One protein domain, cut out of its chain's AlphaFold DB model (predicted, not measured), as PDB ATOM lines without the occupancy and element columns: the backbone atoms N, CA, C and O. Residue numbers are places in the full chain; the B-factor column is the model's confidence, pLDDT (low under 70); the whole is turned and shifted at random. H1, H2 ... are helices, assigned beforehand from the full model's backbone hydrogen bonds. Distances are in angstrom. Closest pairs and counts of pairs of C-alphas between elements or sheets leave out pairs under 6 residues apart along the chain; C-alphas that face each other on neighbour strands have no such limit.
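What this domain is: This is residues 21 to 103 of the 143 residues of an uncharacterized protein of Lysinibacillus sp. F5 (UniProt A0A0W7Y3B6). Long H1 and shorter H2 make a helical hairpin that opens as a V, with H3 packed on both; residues 21 to 35 of H1 stick out as an arm. The printed part has 83 residues with three named helices, H1 H2 H3, and no named strand: all helix. It is loose, with radius of gyration of the C-alphas 15.1 A, spanning 56 by 26 by 23 A.

How they stand to each other: H1, residues 21 to 50, touches H2, residues 54 to 71, opposite ways at 33 degrees, shallow but only just; closest C-alphas Ala 48 and Phe 54, 4.7 A. H3, residues 79 to 97, touches H1 with residues 83 to 91 alone, the same way at 35.4 degrees, only just steep; closest C-alphas Ala 48 and Val 91, 5.7 A. H3 touches H2 with residues 90 to 94 alone, opposite ways at a steep 53 degrees; closest C-alphas Val 57 and Phe 90, 5.6 A. Every O i to N i+4 pair is within hydrogen-bond range in H1, 12 of 14 in H2, 13 of 15 in H3.

Where its parts are: H1 begins at C-alpha 21 (-61.892, 4.001, -29.130) and measures 43.8 A. H2 measures 24.9 A; H3, 26.2 A, ends at C-alpha 97 (-94.939, -32.247, -30.635).

The domain as a whole: The printed part has no cut and no long link. Residues 70 to 77 are under pLDDT 70.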
ATOM      1  N   SER A  21     -60.451   3.760 -29.027       84.56
ATOM      2  CA  SER A  21     -61.892   4.001 -29.130       84.56
ATOM      3  C   SER A  21     -62.634   2.936 -29.953       84.56
ATOM      4  O   SER A  21     -63.713   2.483 -29.554       84.56
ATOM      5  N   LYS A  22     -62.060   2.466 -31.071       85.06
ATOM      6  CA  LYS A  22     -62.681   1.430 -31.912       85.06
ATOM      7  C   LYS A  22     -62.683   0.065 -31.236       85.06
ATOM      8  O   LYS A  22     -63.649  -0.687 -31.374       85.06
ATOM      9  N   GLU A  23     -61.617  -0.265 -30.519       86.00
ATOM     10  CA  GLU A  23     -61.500  -1.525 -29.785       86.00
ATOM     11  C   GLU A  23     -62.487  -1.564 -28.624       86.00
ATOM     12  O   GLU A  23     -63.174  -2.570 -28.436       86.00
ATOM     13  N   GLN A  24     -62.650  -0.444 -27.919       83.81
ATOM     14  CA  GLN A  24     -63.657  -0.309 -26.872       83.81
ATOM     15  C   GLN A  24     -65.070  -0.527 -27.427       83.81
ATOM     16  O   GLN A  24     -65.838  -1.296 -26.854       83.81
ATOM     17  N   VAL A  25     -65.422   0.082 -28.565       84.19
ATOM     18  CA  VAL A  25     -66.747  -0.113 -29.186       84.19
ATOM     19  C   VAL A  25     -66.972  -1.575 -29.589       84.19
ATOM     20  O   VAL A  25     -68.045  -2.119 -29.316       84.19
ATOM     21  N   LYS A  26     -65.970  -2.236 -30.184       85.12
ATOM     22  CA  LYS A  26     -66.056  -3.664 -30.540       85.12
ATOM     23  C   LYS A  26     -66.245  -4.550 -29.311       85.12
ATOM     24  O   LYS A  26     -67.118  -5.418 -29.329       85.12
ATOM     25  N   LEU A  27     -65.469  -4.316 -28.250       87.38
ATOM     26  CA  LEU A  27     -65.574  -5.063 -26.998       87.38
ATOM     27  C   LEU A  27     -66.959  -4.883 -26.374       87.38
ATOM     28  O   LEU A  27     -67.602  -5.872 -26.021       87.38
ATOM     29  N   LYS A  28     -67.446  -3.637 -26.304       85.62
ATOM     30  CA  LYS A  28     -68.785  -3.336 -25.789       85.62
ATOM     31  C   LYS A  28     -69.853  -4.089 -26.577       85.62
ATOM     32  O   LYS A  28     -70.656  -4.812 -25.997       85.62
ATOM     33  N   PHE A  29     -69.821  -3.986 -27.904       82.69
ATOM     34  CA  PHE A  29     -70.783  -4.655 -28.776       82.69
ATOM     35  C   PHE A  29     -70.763  -6.184 -28.629       82.69
ATOM     36  O   PHE A  29     -71.817  -6.798 -28.454       82.69
ATOM     37  N   GLY A  30     -69.574  -6.795 -28.644       84.00
ATOM     38  CA  GLY A  30     -69.418  -8.240 -28.477       84.00
ATOM     39  C   GLY A  30     -69.928  -8.728 -27.122       84.00
ATOM     40  O   GLY A  30     -70.694  -9.691 -27.061       84.00
ATOM     41  N   PHE A  31     -69.577  -8.020 -26.045       88.25
ATOM     42  CA  PHE A  31     -70.052  -8.329 -24.699       88.25
ATOM     43  C   PHE A  31     -71.580  -8.298 -24.619       88.25
ATOM     44  O   PHE A  31     -72.190  -9.237 -24.107       88.25
ATOM     45  N   TYR A  32     -72.213  -7.262 -25.174       83.50
ATOM     46  CA  TYR A  32     -73.669  -7.144 -25.145       83.50
ATOM     47  C   TYR A  32     -74.371  -8.241 -25.943       83.50
ATOM     48  O   TYR A  32     -75.393  -8.752 -25.488       83.50
ATOM     49  N   ILE A  33     -73.824  -8.646 -27.092       82.62
ATOM     50  CA  ILE A  33     -74.372  -9.778 -27.853       82.62
ATOM     51  C   ILE A  33     -74.338 -11.052 -27.010       82.62
ATOM     52  O   ILE A  33     -75.348 -11.748 -26.904       82.62
ATOM     53  N   VAL A  34     -73.191 -11.357 -26.402       86.56
ATOM     54  CA  VAL A  34     -73.025 -12.570 -25.593       86.56
ATOM     55  C   VAL A  34     -73.954 -12.540 -24.381       86.56
ATOM     56  O   VAL A  34     -74.660 -13.517 -24.126       86.56
ATOM     57  N   ALA A  35     -74.018 -11.415 -23.671       86.75
ATOM     58  CA  ALA A  35     -74.876 -11.267 -22.502       86.75
ATOM     59  C   ALA A  35     -76.369 -11.403 -22.852       86.75
ATOM     60  O   ALA A  35     -77.112 -12.085 -22.141       86.75
ATOM     61  N   ASP A  36     -76.815 -10.826 -23.972       82.75
ATOM     62  CA  ASP A  36     -78.195 -10.958 -24.453       82.75
ATOM     63  C   ASP A  36     -78.547 -12.414 -24.803       82.75
ATOM     64  O   ASP A  36     -79.610 -12.908 -24.410       82.75
ATOM     65  N   ILE A  37     -77.634 -13.133 -25.467       84.19
ATOM     66  CA  ILE A  37     -77.807 -14.558 -25.787       84.19
ATOM     67  C   ILE A  37     -77.905 -15.393 -24.507       84.19
ATOM     68  O   ILE A  37     -78.812 -16.218 -24.398       84.19
ATOM     69  N   ILE A  38     -77.028 -15.161 -23.525       89.50
ATOM     70  CA  ILE A  38     -77.043 -15.894 -22.250       89.50
ATOM     71  C   ILE A  38     -78.367 -15.669 -21.516       89.50
ATOM     72  O   ILE A  38     -79.002 -16.636 -21.095       89.50
ATOM     73  N   LYS A  39     -78.835 -14.419 -21.399       87.69
ATOM     74  CA  LYS A  39     -80.102 -14.107 -20.715       87.69
ATOM     75  C   LYS A  39     -81.298 -14.794 -21.371       87.69
ATOM     76  O   LYS A  39     -82.112 -15.404 -20.681       87.69
ATOM     77  N   LYS A  40     -81.411 -14.712 -22.699       85.88
ATOM     78  CA  LYS A  40     -82.506 -15.355 -23.448       85.88
ATOM     79  C   LYS A  40     -82.416 -16.876 -23.371       85.88
ATOM     80  O   LYS A  40     -83.435 -17.536 -23.179       85.88
ATOM     81  N   GLY A  41     -81.201 -17.412 -23.469       89.56
ATOM     82  CA  GLY A  41     -80.915 -18.831 -23.306       89.56
ATOM     83  C   GLY A  41     -81.366 -19.341 -21.941       89.56
ATOM     84  O   GLY A  41     -82.092 -20.326 -21.885       89.56
ATOM     85  N   LEU A  42     -81.024 -18.639 -20.858       93.00
ATOM     86  CA  LEU A  42     -81.449 -18.997 -19.503       93.00
ATOM     87  C   LEU A  42     -82.972 -19.123 -19.397       93.00
ATOM     88  O   LEU A  42     -83.456 -20.137 -18.907       93.00
ATOM     89  N   VAL A  43     -83.729 -18.149 -19.915       92.25
ATOM     90  CA  VAL A  43     -85.202 -18.209 -19.908       92.25
ATOM     91  C   VAL A  43     -85.712 -19.453 -20.644       92.25
ATOM     92  O   VAL A  43     -86.540 -20.188 -20.109       92.25
ATOM     93  N   VAL A  44     -85.199 -19.721 -21.848       93.19
ATOM     94  CA  VAL A  44     -85.603 -20.874 -22.668       93.19
ATOM     95  C   VAL A  44     -85.258 -22.200 -21.982       93.19
ATOM     96  O   VAL A  44     -86.111 -23.081 -21.895       93.19
ATOM     97  N   TYR A  45     -84.038 -22.347 -21.462       93.94
ATOM     98  CA  TYR A  45     -83.578 -23.599 -20.866       93.94
ATOM     99  C   TYR A  45     -84.214 -23.889 -19.505       93.94
ATOM    100  O   TYR A  45     -84.518 -25.049 -19.229       93.94
ATOM    101  N   ILE A  46     -84.478 -22.865 -18.684       95.44
ATOM    102  CA  ILE A  46     -85.221 -23.032 -17.426       95.44
ATOM    103  C   ILE A  46     -86.637 -23.535 -17.725       95.44
ATOM    104  O   ILE A  46     -87.066 -24.533 -17.149       95.44
ATOM    105  N   LEU A  47     -87.346 -22.906 -18.670       94.44
ATOM    106  CA  LEU A  47     -88.690 -23.349 -19.060       94.44
ATOM    107  C   LEU A  47     -88.683 -24.765 -19.653       94.44
ATOM    108  O   LEU A  47     -89.557 -25.571 -19.339       94.44
ATOM    109  N   ALA A  48     -87.678 -25.098 -20.463       93.94
ATOM    110  CA  ALA A  48     -87.525 -26.436 -21.027       93.94
ATOM    111  C   ALA A  48     -87.281 -27.512 -19.957       93.94
ATOM    112  O   ALA A  48     -87.801 -28.622 -20.080       93.94
ATOM    113  N   ALA A  49     -86.509 -27.192 -18.913       94.38
ATOM    114  CA  ALA A  49     -86.288 -28.082 -17.778       94.38
ATOM    115  C   ALA A  49     -87.575 -28.289 -16.963       94.38
ATOM    116  O   ALA A  49     -87.912 -29.430 -16.656       94.38
ATOM    117  N   LEU A  50     -88.332 -27.217 -16.692       94.81
ATOM    118  CA  LEU A  50     -89.613 -27.288 -15.973       94.81
ATOM    119  C   LEU A  50     -90.658 -28.147 -16.702       94.81
ATOM    120  O   LEU A  50     -91.431 -28.850 -16.062       94.81
ATOM    121  N   LEU A  51     -90.664 -28.112 -18.035       92.50
ATOM    122  CA  LEU A  51     -91.582 -28.889 -18.874       92.50
ATOM    123  C   LEU A  51     -91.043 -30.284 -19.250       92.50
ATOM    124  O   LEU A  51     -91.688 -30.998 -20.016       92.50
ATOM    125  N   GLY A  52     -89.863 -30.678 -18.758       92.38
ATOM    126  CA  GLY A  52     -89.272 -31.997 -19.022       92.38
ATOM    127  C   GLY A  52     -88.828 -32.230 -20.474       92.38
ATOM    128  O   GLY A  52     -88.649 -33.372 -20.895       92.38
ATOM    129  N   VAL A  53     -88.639 -31.168 -21.262       92.50
ATOM    130  CA  VAL A  53     -88.287 -31.239 -22.696       92.50
ATOM    131  C   VAL A  53     -86.871 -30.753 -23.005       92.50
ATOM    132  O   VAL A  53     -86.517 -30.585 -24.169       92.50
ATOM    133  N   PHE A  54     -86.033 -30.580 -21.980       92.69
ATOM    134  CA  PHE A  54     -84.682 -30.016 -22.079       92.69
ATOM    135  C   PHE A  54     -83.839 -30.574 -23.241       92.69
ATOM    136  O   PHE A  54     -83.341 -29.797 -24.053       92.69
ATOM    137  N   LEU A  55     -83.722 -31.902 -23.375       91.75
ATOM    138  CA  LEU A  55     -82.924 -32.517 -24.448       91.75
ATOM    139  C   LEU A  55     -83.482 -32.225 -25.847       91.75
ATOM    140  O   LEU A  55     -82.717 -31.969 -26.773       91.75
ATOM    141  N   LYS A  56     -84.812 -32.216 -26.001       90.06
ATOM    142  CA  LYS A  56     -85.465 -31.889 -27.277       90.06
ATOM    143  C   LYS A  56     -85.177 -30.438 -27.663       90.06
ATOM    144  O   LYS A  56     -84.773 -30.168 -28.790       90.06
ATOM    145  N   VAL A  57     -85.315 -29.523 -26.702       92.69
ATOM    146  CA  VAL A  57     -84.984 -28.103 -26.885       92.69
ATOM    147  C   VAL A  57     -83.515 -27.931 -27.259       92.69
ATOM    148  O   VAL A  57     -83.221 -27.190 -28.191       92.69
ATOM    149  N   LEU A  58     -82.601 -28.651 -26.600       91.88
ATOM    150  CA  LEU A  58     -81.169 -28.608 -26.896       91.88
ATOM    151  C   LEU A  58     -80.875 -28.997 -28.355       91.88
ATOM    152  O   LEU A  58     -80.162 -28.271 -29.047       91.88
ATOM    153  N   ILE A  59     -81.470 -30.089 -28.848       90.94
ATOM    154  CA  ILE A  59     -81.309 -30.557 -30.238       90.94
ATOM    155  C   ILE A  59     -81.808 -29.504 -31.239       90.94
ATOM    156  O   ILE A  59     -81.108 -29.177 -32.206       90.94
ATOM    157  N   VAL A  60     -82.995 -28.939 -31.004       88.56
ATOM    158  CA  VAL A  60     -83.567 -27.897 -31.875       88.56
ATOM    159  C   VAL A  60     -82.694 -26.638 -31.853       88.56
ATOM    160  O   VAL A  60     -82.427 -26.049 -32.901       88.56
ATOM    161  N   HIS A  61     -82.190 -26.247 -30.682       89.31
ATOM    162  CA  HIS A  61     -81.340 -25.068 -30.536       89.31
ATOM    163  C   HIS A  61     -80.003 -25.237 -31.272       89.31
ATOM    164  O   HIS A  61     -79.600 -24.332 -32.001       89.31
ATOM    165  N   PHE A  62     -79.345 -26.396 -31.153       89.50
ATOM    166  CA  PHE A  62     -78.118 -26.689 -31.906       89.50
ATOM    167  C   PHE A  62     -78.353 -26.650 -33.416       89.50
ATOM    168  O   PHE A  62     -77.586 -26.014 -34.135       89.50
ATOM    169  N   SER A  63     -79.445 -27.253 -33.890       87.44
ATOM    170  CA  SER A  63     -79.818 -27.218 -35.310       87.44
ATOM    171  C   SER A  63     -79.994 -25.779 -35.809       87.44
ATOM    172  O   SER A  63     -79.490 -25.404 -36.868       87.44
ATOM    173  N   PHE A  64     -80.639 -24.931 -35.002       84.25
ATOM    174  CA  PHE A  64     -80.797 -23.513 -35.305       84.25
ATOM    175  C   PHE A  64     -79.471 -22.737 -35.300       84.25
ATOM    176  O   PHE A  64     -79.300 -21.841 -36.124       84.25
ATOM    177  N   LEU A  65     -78.516 -23.070 -34.421       84.38
ATOM    178  CA  LEU A  65     -77.203 -22.412 -34.396       84.38
ATOM    179  C   LEU A  65     -76.451 -22.584 -35.720       84.38
ATOM    180  O   LEU A  65     -75.880 -21.609 -36.206       84.38
ATOM    181  N   PHE A  66     -76.505 -23.771 -36.331       83.62
ATOM    182  CA  PHE A  66     -75.918 -24.005 -37.656       83.62
ATOM    183  C   PHE A  66     -76.621 -23.186 -38.744       83.62
ATOM    184  O   PHE A  66     -75.961 -22.529 -39.548       83.62
ATOM    185  N   LEU A  67     -77.957 -23.143 -38.734       79.12
ATOM    186  CA  LEU A  67     -78.729 -22.362 -39.709       79.12
ATOM    187  C   LEU A  67     -78.503 -20.846 -39.573       79.12
ATOM    188  O   LEU A  67     -78.498 -20.115 -40.568       79.12
ATOM    189  N   ARG A  68     -78.308 -20.349 -38.347       78.50
ATOM    190  CA  ARG A  68     -78.190 -18.911 -38.060       78.50
ATOM    191  C   ARG A  68     -76.905 -18.285 -38.603       78.50
ATOM    192  O   ARG A  68     -76.899 -17.080 -38.845       78.50
ATOM    193  N   GLN A  69     -75.856 -19.078 -38.832       73.44
ATOM    194  CA  GLN A  69     -74.584 -18.594 -39.382       73.44
ATOM    195  C   GLN A  69     -74.751 -17.915 -40.748       73.44
ATOM    196  O   GLN A  69     -74.013 -16.986 -41.058       73.44
ATOM    197  N   VAL A  70     -75.738 -18.357 -41.536       66.94
ATOM    198  CA  VAL A  70     -75.944 -17.895 -42.918       66.94
ATOM    199  C   VAL A  70     -77.250 -17.129 -43.129       66.94
ATOM    200  O   VAL A  70     -77.377 -16.428 -44.126       66.94
ATOM    201  N   THR A  71     -78.218 -17.227 -42.209       64.12
ATOM    202  CA  THR A  71     -79.569 -16.670 -42.420       64.12
ATOM    203  C   THR A  71     -79.859 -15.363 -41.680       64.12
ATOM    204  O   THR A  71     -80.888 -14.756 -41.952       64.12
ATOM    205  N   TYR A  72     -78.995 -14.904 -40.760       59.56
ATOM    206  CA  TYR A  72     -79.155 -13.713 -39.888       59.56
ATOM    207  C   TYR A  72     -80.458 -13.628 -39.043       59.56
ATOM    208  O   TYR A  72     -80.463 -12.956 -38.009       59.56
ATOM    209  N   GLY A  73     -81.500 -14.394 -39.381       61.25
ATOM    210  CA  GLY A  73     -82.718 -14.655 -38.624       61.25
ATOM    211  C   GLY A  73     -83.723 -13.503 -38.574       61.25
ATOM    212  O   GLY A  73     -83.437 -12.351 -38.894       61.25
ATOM    213  N   TRP A  74     -84.929 -13.821 -38.097       63.22
ATOM    214  CA  TRP A  74     -85.946 -12.827 -37.769       63.22
ATOM    215  C   TRP A  74     -85.575 -12.106 -36.465       63.22
ATOM    216  O   TRP A  74     -85.679 -12.666 -35.373       63.22
ATOM    217  N   HIS A  75     -85.137 -10.848 -36.563       67.38
ATOM    218  CA  HIS A  75     -84.920  -9.997 -35.394       67.38
ATOM    219  C   HIS A  75     -86.186  -9.187 -35.104       67.38
ATOM    220  O   HIS A  75     -86.528  -8.251 -35.827       67.38
ATOM    221  N   SER A  76     -86.911  -9.557 -34.045       67.38
ATOM    222  CA  SER A  76     -88.063  -8.772 -33.599       67.38
ATOM    223  C   SER A  76     -87.610  -7.372 -33.177       67.38
ATOM    224  O   SER A  76     -86.608  -7.223 -32.479       67.38
ATOM    225  N   ARG A  77     -88.387  -6.341 -33.538       66.94
ATOM    226  CA  ARG A  77     -88.114  -4.939 -33.163       66.94
ATOM    227  C   ARG A  77     -88.100  -4.715 -31.643       66.94
ATOM    228  O   ARG A  77     -87.628  -3.680 -31.183       66.94
ATOM    229  N   THR A  78     -88.612  -5.669 -30.857       77.25
ATOM    230  CA  THR A  78     -88.653  -5.590 -29.393       77.25
ATOM    231  C   THR A  78     -88.000  -6.804 -28.734       77.25
ATOM    232  O   THR A  78     -88.146  -7.943 -29.181       77.25
ATOM    233  N   ASN A  79     -87.325  -6.573 -27.602       73.38
ATOM    234  CA  ASN A  79     -86.704  -7.651 -26.828       73.38
ATOM    235  C   ASN A  79     -87.744  -8.662 -26.307       73.38
ATOM    236  O   ASN A  79     -87.523  -9.868 -26.346       73.38
ATOM    237  N   LYS A  80     -88.919  -8.170 -25.888       78.25
ATOM    238  CA  LYS A  80     -90.037  -9.008 -25.429       78.25
ATOM    239  C   LYS A  80     -90.558  -9.921 -26.539       78.25
ATOM    240  O   LYS A  80     -90.753 -11.105 -26.295       78.25
ATOM    241  N   GLY A  81     -90.717  -9.398 -27.759       81.50
ATOM    242  CA  GLY A  81     -91.121 -10.198 -28.917       81.50
ATOM    243  C   GLY A  81     -90.098 -11.279 -29.267       81.50
ATOM    244  O   GLY A  81     -90.477 -12.409 -29.557       81.50
ATOM    245  N   CYS A  82     -88.801 -10.971 -29.156       79.44
ATOM    246  CA  CYS A  82     -87.735 -11.956 -29.352       79.44
ATOM    247  C   CYS A  82     -87.799 -13.091 -28.320       79.44
ATOM    248  O   CYS A  82     -87.670 -14.256 -28.689       79.44
ATOM    249  N   ILE A  83     -87.996 -12.763 -27.039       83.81
ATOM    250  CA  ILE A  83     -88.118 -13.764 -25.968       83.81
ATOM    251  C   ILE A  83     -89.363 -14.620 -26.191       83.81
ATOM    252  O   ILE A  83     -89.261 -15.843 -26.178       83.81
ATOM    253  N   LEU A  84     -90.514 -13.998 -26.461       87.50
ATOM    254  CA  LEU A  84     -91.769 -14.713 -26.680       87.50
ATOM    255  C   LEU A  84     -91.680 -15.661 -27.882       87.50
ATOM    256  O   LEU A  84     -92.027 -16.832 -27.761       87.50
ATOM    257  N   GLY A  85     -91.150 -15.181 -29.010       85.88
ATOM    258  CA  GLY A  85     -90.935 -16.009 -30.196       85.88
ATOM    259  C   GLY A  85     -89.960 -17.159 -29.936       85.88
ATOM    260  O   GLY A  85     -90.221 -18.287 -30.342       85.88
ATOM    261  N   SER A  86     -88.878 -16.905 -29.193       85.88
ATOM    262  CA  SER A  86     -87.903 -17.947 -28.837       85.88
ATOM    263  C   SER A  86     -88.522 -19.011 -27.932       85.88
ATOM    264  O   SER A  86     -88.347 -20.197 -28.180       85.88
ATOM    265  N   VAL A  87     -89.287 -18.618 -26.910       90.38
ATOM    266  CA  VAL A  87     -89.996 -19.568 -26.037       90.38
ATOM    267  C   VAL A  87     -91.016 -20.375 -26.835       90.38
ATOM    268  O   VAL A  87     -91.101 -21.591 -26.672       90.38
ATOM    269  N   PHE A  88     -91.755 -19.726 -27.735       90.56
ATOM    270  CA  PHE A  88     -92.737 -20.409 -28.566       90.56
ATOM    271  C   PHE A  88     -92.092 -21.476 -29.462       90.56
ATOM    272  O   PHE A  88     -92.488 -22.639 -29.420       90.56
ATOM    273  N   VAL A  89     -91.057 -21.103 -30.219       87.38
ATOM    274  CA  VAL A  89     -90.400 -21.994 -31.188       87.38
ATOM    275  C   VAL A  89     -89.544 -23.063 -30.509       87.38
ATOM    276  O   VAL A  89     -89.572 -24.216 -30.930       87.38
ATOM    277  N   PHE A  90     -88.781 -22.712 -29.472       88.56
ATOM    278  CA  PHE A  90     -87.821 -23.638 -28.866       88.56
ATOM    279  C   PHE A  90     -88.383 -24.442 -27.702       88.56
ATOM    280  O   PHE A  90     -87.827 -25.491 -27.415       88.56
ATOM    281  N   VAL A  91     -89.445 -23.995 -27.025       92.38
ATOM    282  CA  VAL A  91     -89.981 -24.688 -25.837       92.38
ATOM    283  C   VAL A  91     -91.383 -25.216 -26.096       92.38
ATOM    284  O   VAL A  91     -91.608 -26.423 -26.025       92.38
ATOM    285  N   ILE A  92     -92.321 -24.323 -26.416       91.94
ATOM    286  CA  ILE A  92     -93.743 -24.665 -26.539       91.94
ATOM    287  C   ILE A  92     -93.956 -25.634 -27.703       91.94
ATOM    288  O   ILE A  92     -94.610 -26.659 -27.536       91.94
ATOM    289  N   PHE A  93     -93.367 -25.351 -28.864       89.25
ATOM    290  CA  PHE A  93     -93.540 -26.191 -30.043       89.25
ATOM    291  C   PHE A  93     -92.988 -27.621 -29.839       89.25
ATOM    292  O   PHE A  93     -93.768 -28.562 -29.991       89.25
ATOM    293  N   PRO A  94     -91.735 -27.844 -29.380       88.06
ATOM    294  CA  PRO A  94     -91.253 -29.191 -29.053       88.06
ATOM    295  C   PRO A  94     -92.040 -29.891 -27.943       88.06
ATOM    296  O   PRO A  94     -92.135 -31.119 -27.949       88.06
ATOM    297  N   TYR A  95     -92.598 -29.137 -26.992       91.06
ATOM    298  CA  TYR A  95     -93.472 -29.692 -25.961       91.06
ATOM    299  C   TYR A  95     -94.766 -30.252 -26.556       91.06
ATOM    300  O   TYR A  95     -95.087 -31.409 -26.297       91.06
ATOM    301  N   PHE A  96     -95.463 -29.497 -27.409       90.06
ATOM    302  CA  PHE A  96     -96.683 -29.984 -28.061       90.06
ATOM    303  C   PHE A  96     -96.421 -31.142 -29.022       90.06
ATOM    304  O   PHE A  96     -97.200 -32.090 -29.043       90.06
ATOM    305  N   LEU A  97     -95.311 -31.121 -29.768       87.44
ATOM    306  CA  LEU A  97     -94.939 -32.247 -30.635       87.44
ATOM    307  C   LEU A  97     -94.703 -33.547 -29.855       87.44
ATOM    308  O   LEU A  97     -94.846 -34.623 -30.418       87.44
ATOM    309  N   ASN A  98     -94.365 -33.466 -28.566       85.81
ATOM    310  CA  ASN A  98     -94.216 -34.639 -27.704       85.81
ATOM    311  C   ASN A  98     -95.560 -35.232 -27.243       85.81
ATOM    312  O   ASN A  98     -95.577 -36.317 -26.676       85.81
ATOM    313  N   LEU A  99     -96.668 -34.512 -27.429       89.69
ATOM    314  CA  LEU A  99     -98.013 -34.967 -27.067       89.69
ATOM    315  C   LEU A  99     -98.741 -35.631 -28.245       89.69
ATOM    316  O   LEU A  99     -99.871 -36.084 -28.083       89.69
ATOM    317  N   VAL A 100     -98.127 -35.647 -29.429       90.06
ATOM    318  CA  VAL A 100     -98.733 -36.136 -30.668       90.06
ATOM    319  C   VAL A 100     -97.902 -37.290 -31.211       90.06
ATOM    320  O   VAL A 100     -96.694 -37.154 -31.398       90.06
ATOM    321  N   ASP A 101     -98.558 -38.402 -31.533       89.56
ATOM    322  CA  ASP A 101     -97.920 -39.510 -32.238       89.56
ATOM    323  C   ASP A 101     -97.723 -39.147 -33.713       89.56
ATOM    324  O   ASP A 101     -98.650 -39.155 -34.527       89.56
ATOM    325  N   LEU A 102     -96.490 -38.787 -34.062       88.19
ATOM    326  CA  LEU A 102     -96.115 -38.437 -35.427       88.19
ATOM    327  C   LEU A 102     -95.637 -39.681 -36.172       88.19
ATOM    328  O   LEU A 102     -94.640 -40.302 -35.806       88.19
ATOM    329  N   SER A 103     -96.314 -40.013 -37.270       93.19
ATOM    330  CA  SER A 103     -95.832 -41.060 -38.173       93.19
ATOM    331  C   SER A 103     -94.522 -40.641 -38.853       93.19
ATOM    332  O   SER A 103     -94.292 -39.459 -39.124       93.19
TER     333      SER A 103